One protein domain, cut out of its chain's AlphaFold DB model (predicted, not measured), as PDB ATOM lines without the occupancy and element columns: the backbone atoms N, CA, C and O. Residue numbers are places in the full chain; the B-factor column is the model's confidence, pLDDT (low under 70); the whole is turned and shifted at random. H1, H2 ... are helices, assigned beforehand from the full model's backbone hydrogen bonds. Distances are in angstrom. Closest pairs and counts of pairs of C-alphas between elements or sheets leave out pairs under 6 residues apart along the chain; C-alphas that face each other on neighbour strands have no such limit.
ATOM      1  N   LEU A  63     -19.021  42.748  58.978       81.88
ATOM      2  CA  LEU A  63     -19.418  41.424  58.501       81.88
ATOM      3  C   LEU A  63     -20.938  41.218  58.521       81.88
ATOM      4  O   LEU A  63     -21.487  40.722  57.550       81.88
ATOM      5  N   LEU A  64     -21.631  41.667  59.573       85.75
ATOM      6  CA  LEU A  64     -23.080  41.500  59.692       85.75
ATOM      7  C   LEU A  64     -23.832  42.270  58.596       85.75
ATOM      8  O   LEU A  64     -24.761  41.737  58.001       85.75
ATOM      9  N   MET A  65     -23.408  43.504  58.301       88.69
ATOM     10  CA  MET A  65     -24.033  44.314  57.247       88.69
ATOM     11  C   MET A  65     -23.836  43.684  55.865       88.69
ATOM     12  O   MET A  65     -24.783  43.598  55.093       88.69
ATOM     13  N   ILE A  66     -22.623  43.203  55.574       91.31
ATOM     14  CA  ILE A  66     -22.311  42.565  54.289       91.31
ATOM     15  C   ILE A  66     -23.116  41.273  54.117       91.31
ATOM     16  O   ILE A  66     -23.704  41.064  53.058       91.31
ATOM     17  N   SER A  67     -23.198  40.435  55.155       92.75
ATOM     18  CA  SER A  67     -23.964  39.186  55.099       92.75
ATOM     19  C   SER A  67     -25.451  39.429  54.840       92.75
ATOM     20  O   SER A  67     -26.029  38.772  53.978       92.75
ATOM     21  N   ILE A  68     -26.062  40.396  55.532       93.81
ATOM     22  CA  ILE A  68     -27.487  40.714  55.352       93.81
ATOM     23  C   ILE A  68     -27.739  41.286  53.954       93.81
ATOM     24  O   ILE A  68     -28.636  40.813  53.259       93.81
ATOM     25  N   SER A  69     -26.932  42.251  53.506       94.38
ATOM     26  CA  SER A  69     -27.095  42.848  52.176       94.38
ATOM     27  C   SER A  69     -26.881  41.834  51.052       94.38
ATOM     28  O   SER A  69     -27.608  41.863  50.061       94.38
ATOM     29  N   SER A  70     -25.927  40.911  51.200       94.94
ATOM     30  CA  SER A  70     -25.681  39.857  50.212       94.94
ATOM     31  C   SER A  70     -26.850  38.873  50.122       94.94
ATOM     32  O   SER A  70     -27.299  38.570  49.018       94.94
ATOM     33  N   LEU A  71     -27.387  38.431  51.264       96.31
ATOM     34  CA  LEU A  71     -28.545  37.534  51.306       96.31
ATOM     35  C   LEU A  71     -29.798  38.192  50.719       96.31
ATOM     36  O   LEU A  71     -30.477  37.589  49.890       96.31
ATOM     37  N   LEU A  72     -30.084  39.439  51.107       96.62
ATOM     38  CA  LEU A  72     -31.234  40.180  50.588       96.62
ATOM     39  C   LEU A  72     -31.102  40.459  49.089       96.62
ATOM     40  O   LEU A  72     -32.063  40.254  48.352       96.62
ATOM     41  N   GLY A  73     -29.920  40.875  48.625       96.50
ATOM     42  CA  GLY A  73     -29.667  41.124  47.208       96.50
ATOM     43  C   GLY A  73     -29.839  39.868  46.355       96.50
ATOM     44  O   GLY A  73     -30.481  39.922  45.308       96.50
ATOM     45  N   LEU A  74     -29.343  38.722  46.829       96.00
ATOM     46  CA  LEU A  74     -29.519  37.440  46.146       96.00
ATOM     47  C   LEU A  74     -30.997  37.041  46.089       96.00
ATOM     48  O   LEU A  74     -31.499  36.677  45.027       96.00
ATOM     49  N   PHE A  75     -31.713  37.158  47.208       96.38
ATOM     50  CA  PHE A  75     -33.128  36.802  47.274       96.38
ATOM     51  C   PHE A  75     -33.996  37.697  46.377       96.38
ATOM     52  O   PHE A  75     -34.815  37.197  45.605       96.38
ATOM     53  N   MET A  76     -33.773  39.014  46.416       95.88
ATOM     54  CA  MET A  76     -34.457  39.965  45.537       95.88
ATOM     55  C   MET A  76     -34.115  39.746  44.063       95.88
ATOM     56  O   MET A  76     -34.995  39.900  43.222       95.88
ATOM     57  N   GLY A  77     -32.876  39.364  43.741       95.62
ATOM     58  CA  GLY A  77     -32.470  39.035  42.376       95.62
ATOM     59  C   GLY A  77     -33.249  37.844  41.820       95.62
ATOM     60  O   GLY A  77     -33.850  37.953  40.755       95.62
ATOM     61  N   ILE A  78     -33.319  36.744  42.578       95.50
ATOM     62  CA  ILE A  78     -34.073  35.544  42.183       95.50
ATOM     63  C   ILE A  78     -35.556  35.876  41.991       95.50
ATOM     64  O   ILE A  78     -36.128  35.567  40.945       95.50
ATOM     65  N   LEU A  79     -36.179  36.541  42.971       94.56
ATOM     66  CA  LEU A  79     -37.580  36.956  42.866       94.56
ATOM     67  C   LEU A  79     -37.808  37.891  41.673       94.56
ATOM     68  O   LEU A  79     -38.776  37.719  40.937       94.56
ATOM     69  N   GLY A  80     -36.904  38.845  41.452       94.12
ATOM     70  CA  GLY A  80     -36.949  39.770  40.324       94.12
ATOM     71  C   GLY A  80     -36.917  39.047  38.981       94.12
ATOM     72  O   GLY A  80     -37.753  39.333  38.130       94.12
ATOM     73  N   THR A  81     -36.028  38.067  38.804       94.75
ATOM     74  CA  THR A  81     -35.967  37.258  37.578       94.75
ATOM     75  C   THR A  81     -37.272  36.503  37.335       94.75
ATOM     76  O   THR A  81     -37.790  36.541  36.223       94.75
ATOM     77  N   PHE A  82     -37.857  35.877  38.361       91.25
ATOM     78  CA  PHE A  82     -39.145  35.191  38.212       91.25
ATOM     79  C   PHE A  82     -40.293  36.142  37.865       91.25
ATOM     80  O   PHE A  82     -41.139  35.795  37.042       91.25
ATOM     81  N   LEU A  83     -40.333  37.332  38.470       89.06
ATOM     82  CA  LEU A  83     -41.354  38.336  38.175       89.06
ATOM     83  C   LEU A  83     -41.213  38.888  36.753       89.06
ATOM     84  O   LEU A  83     -42.210  38.979  36.040       89.06
ATOM     85  N   LEU A  84     -39.991  39.218  36.326       89.19
ATOM     86  CA  LEU A  84     -39.717  39.680  34.962       89.19
ATOM     87  C   LEU A  84     -40.115  38.618  33.932       89.19
ATOM     88  O   LEU A  84     -40.849  38.918  32.993       89.19
ATOM     89  N   GLU A  85     -39.733  37.365  34.170       89.00
ATOM     90  CA  GLU A  85     -40.089  36.226  33.322       89.00
ATOM     91  C   GLU A  85     -41.611  35.987  33.284       89.00
ATOM     92  O   GLU A  85     -42.177  35.680  32.234       89.00
ATOM     93  N   ALA A  86     -42.304  36.132  34.420       85.75
ATOM     94  CA  ALA A  86     -43.756  35.993  34.487       85.75
ATOM     95  C   ALA A  86     -44.478  37.096  33.695       85.75
ATOM     96  O   ALA A  86     -45.467  36.806  33.020       85.75
ATOM     97  N   LEU A  87     -43.972  38.333  33.731       83.25
ATOM     98  CA  LEU A  87     -44.503  39.451  32.944       83.25
ATOM     99  C   LEU A  87     -44.273  39.247  31.441       83.25
ATOM    100  O   LEU A  87     -45.180  39.482  30.641       83.25
ATOM    101  N   GLU A  88     -43.092  38.770  31.050       85.62
ATOM    102  CA  GLU A  88     -42.772  38.486  29.649       85.62
ATOM    103  C   GLU A  88     -43.618  37.328  29.097       85.62
ATOM    104  O   GLU A  88     -44.213  37.435  28.021       85.62
ATOM    105  N   LYS A  89     -43.789  36.255  29.877       83.19
ATOM    106  CA  LYS A  89     -44.672  35.132  29.523       83.19
ATOM    107  C   LYS A  89     -46.147  35.522  29.469       83.19
ATOM    108  O   LYS A  89     -46.864  35.008  28.617       83.19
ATOM    109  N   ALA A  90     -46.602  36.420  30.340       81.75
ATOM    110  CA  ALA A  90     -47.966  36.944  30.315       81.75
ATOM    111  C   ALA A  90     -48.250  37.795  29.070       81.75
ATOM    112  O   ALA A  90     -49.377  37.820  28.593       81.75
ATOM    113  N   LYS A  91     -47.239  38.468  28.509       78.25
ATOM    114  CA  LYS A  91     -47.391  39.228  27.261       78.25
ATOM    115  C   LYS A  91     -47.573  38.324  26.034       78.25
ATOM    116  O   LYS A  91     -48.269  38.709  25.100       78.25
ATOM    117  N   ASN A  92     -46.953  37.144  26.042       80.38
ATOM    118  CA  ASN A  92     -46.957  36.217  24.907       80.38
ATOM    119  C   ASN A  92     -48.113  35.198  24.940       80.38
ATOM    120  O   ASN A  92     -48.411  34.602  23.908       80.38
ATOM    121  N   ASP A  93     -48.767  34.998  26.090       81.44
ATOM    122  CA  ASP A  93     -49.864  34.036  26.262       81.44
ATOM    123  C   ASP A  93     -51.075  34.688  26.971       81.44
ATOM    124  O   ASP A  93     -50.988  35.017  28.164       81.44
ATOM    125  N   PRO A  94     -52.221  34.859  26.280       74.69
ATOM    126  CA  PRO A  94     -53.395  35.541  26.826       74.69
ATOM    127  C   PRO A  94     -53.996  34.837  28.052       74.69
ATOM    128  O   PRO A  94     -54.526  35.512  28.932       74.69
ATOM    129  N   SER A  95     -53.846  33.514  28.194       78.94
ATOM    130  CA  SER A  95     -54.379  32.786  29.359       78.94
ATOM    131  C   SER A  95     -53.534  33.001  30.629       78.94
ATOM    132  O   SER A  95     -54.023  32.896  31.757       78.94
ATOM    133  N   ARG A  96     -52.247  33.345  30.476       75.88
ATOM    134  CA  ARG A  96     -51.357  33.711  31.595       75.88
ATOM    135  C   ARG A  96     -51.469  35.186  31.965       75.88
ATOM    136  O   ARG A  96     -51.276  35.518  33.135       75.88
ATOM    137  N   ALA A  97     -51.822  36.043  31.007       76.81
ATOM    138  CA  ALA A  97     -52.100  37.455  31.250       76.81
ATOM    139  C   ALA A  97     -53.201  37.654  32.301       76.81
ATOM    140  O   ALA A  97     -53.037  38.465  33.211       76.81
ATOM    141  N   GLU A  98     -54.279  36.872  32.221       79.00
ATOM    142  CA  GLU A  98     -55.406  36.950  33.159       79.00
ATOM    143  C   GLU A  98     -54.991  36.587  34.593       79.00
ATOM    144  O   GLU A  98     -55.278  37.335  35.526       79.00
ATOM    145  N   LYS A  99     -54.211  35.511  34.766       81.50
ATOM    146  CA  LYS A  99     -53.707  35.079  36.084       81.50
ATOM    147  C   LYS A  99     -52.784  36.114  36.724       81.50
ATOM    148  O   LYS A  99     -52.860  36.363  37.924       81.50
ATOM    149  N   VAL A 100     -51.912  36.741  35.933       82.06
ATOM    150  CA  VAL A 100     -51.029  37.808  36.432       82.06
ATOM    151  C   VAL A 100     -51.838  39.046  36.826       82.06
ATOM    152  O   VAL A 100     -51.552  39.659  37.854       82.06
ATOM    153  N   GLN A 101     -52.874  39.401  36.061       81.19
ATOM    154  CA  GLN A 101     -53.760  40.513  36.409       81.19
ATOM    155  C   GLN A 101     -54.566  40.250  37.687       81.19
ATOM    156  O   GLN A 101     -54.746  41.176  38.480       81.19
ATOM    157  N   GLU A 102     -55.000  39.010  37.919       83.62
ATOM    158  CA  GLU A 102     -55.685  38.601  39.150       83.62
ATOM    159  C   GLU A 102     -54.769  38.747  40.374       83.62
ATOM    160  O   GLU A 102     -55.117  39.455  41.321       83.62
ATOM    161  N   VAL A 103     -53.540  38.228  40.298       84.75
ATOM    162  CA  VAL A 103     -52.533  38.375  41.367       84.75
ATOM    163  C   VAL A 103     -52.196  39.847  41.631       84.75
ATOM    164  O   VAL A 103     -52.106  40.274  42.782       84.75
ATOM    165  N   ILE A 104     -52.047  40.667  40.585       82.00
ATOM    166  CA  ILE A 104     -51.790  42.109  40.737       82.00
ATOM    167  C   ILE A 104     -52.984  42.818  41.394       82.00
ATOM    168  O   ILE A 104     -52.788  43.754  42.174       82.00
ATOM    169  N   LYS A 105     -54.217  42.405  41.085       82.88
ATOM    170  CA  LYS A 105     -55.440  42.972  41.666       82.88
ATOM    171  C   LYS A 105     -55.550  42.646  43.154       82.88
ATOM    172  O   LYS A 105     -55.832  43.554  43.936       82.88
ATOM    173  N   GLU A 106     -55.270  41.407  43.547       84.12
ATOM    174  CA  GLU A 106     -55.223  40.998  44.957       84.12
ATOM    175  C   GLU A 106     -54.110  41.719  45.720       84.12
ATOM    176  O   GLU A 106     -54.349  42.268  46.796       84.12
ATOM    177  N   LEU A 107     -52.918  41.825  45.126       81.88
ATOM    178  CA  LEU A 107     -51.785  42.525  45.731       81.88
ATOM    179  C   LEU A 107     -52.081  44.020  45.947       81.88
ATOM    180  O   LEU A 107     -51.771  44.571  47.004       81.88
ATOM    181  N   LYS A 108     -52.736  44.675  44.978       79.00
ATOM    182  CA  LYS A 108     -53.220  46.063  45.105       79.00
ATOM    183  C   LYS A 108     -54.348  46.212  46.133       79.00
ATOM    184  O   LYS A 108     -54.489  47.290  46.704       79.00
ATOM    185  N   GLY A 109     -55.147  45.166  46.353       79.56
ATOM    186  CA  GLY A 109     -56.176  45.126  47.396       79.56
ATOM    187  C   GLY A 109     -55.588  44.993  48.801       79.56
ATOM    188  O   GLY A 109     -56.073  45.632  49.732       79.56
ATOM    189  N   LEU A 110     -54.511  44.219  48.941       81.94
ATOM    190  CA  LEU A 110     -53.809  44.011  50.206       81.94
ATOM    191  C   LEU A 110     -52.966  45.230  50.616       81.94
ATOM    192  O   LEU A 110     -52.874  45.549  51.799       81.94
ATOM    193  N   PHE A 111     -52.339  45.913  49.652       77.69
ATOM    194  CA  PHE A 111     -51.452  47.057  49.894       77.69
ATOM    195  C   PHE A 111     -52.030  48.357  49.304       77.69
ATOM    196  O   PHE A 111     -51.648  48.785  48.209       77.69
TER     197      PHE A 111
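Overview. This is residues 63 to 111 of the 117 residues of the protein "GNVR domain-containing protein" of Deltaproteobacteria bacterium (UniProt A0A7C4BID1). One long helix, H1, meets a shorter helix, H2, near their ends, and the two make a lopsided V whose far arms stand free. H2 folds back from the corner at 45 degrees to H1. The printed part has 49 residues with two named helices, H1 then H2, and no named strand; its class is all helix. It is flat and only just extended, close to loose, with a radius of gyration of the C-alphas of 14.9 A and spans of 47 by 25 by 8 A.

Arrangement. H1, residues 63 to 92, and H2, residues 94 to 110, touch, with the C-alphas of Ala 90 and Ala 97 closest at 4.3 A. H1 touches H2 with residues 86 to 91 alone, and H2 touches H1 with residues 96 to 100 alone. They run opposite ways at a steep tilt of 45 degrees. Each O i to N i+4 pair in H1 is within hydrogen-bond range; in H2, 11 of 13 are.

Along the chain. H1 measures 43.8 A from C-alpha 63 at (-19.418, 41.424, 58.501) to C-alpha 92. H2 measures 24.9 A and ends with C-alpha 110 at (-53.809, 44.011, 50.206).

Size, cuts and confidence. The C-alphas farthest apart, of Leu 63 and Pro 94, are 46.8 A apart. The link is tight, the printed part has no cut, and no printed residue is under 70 in pLDDT.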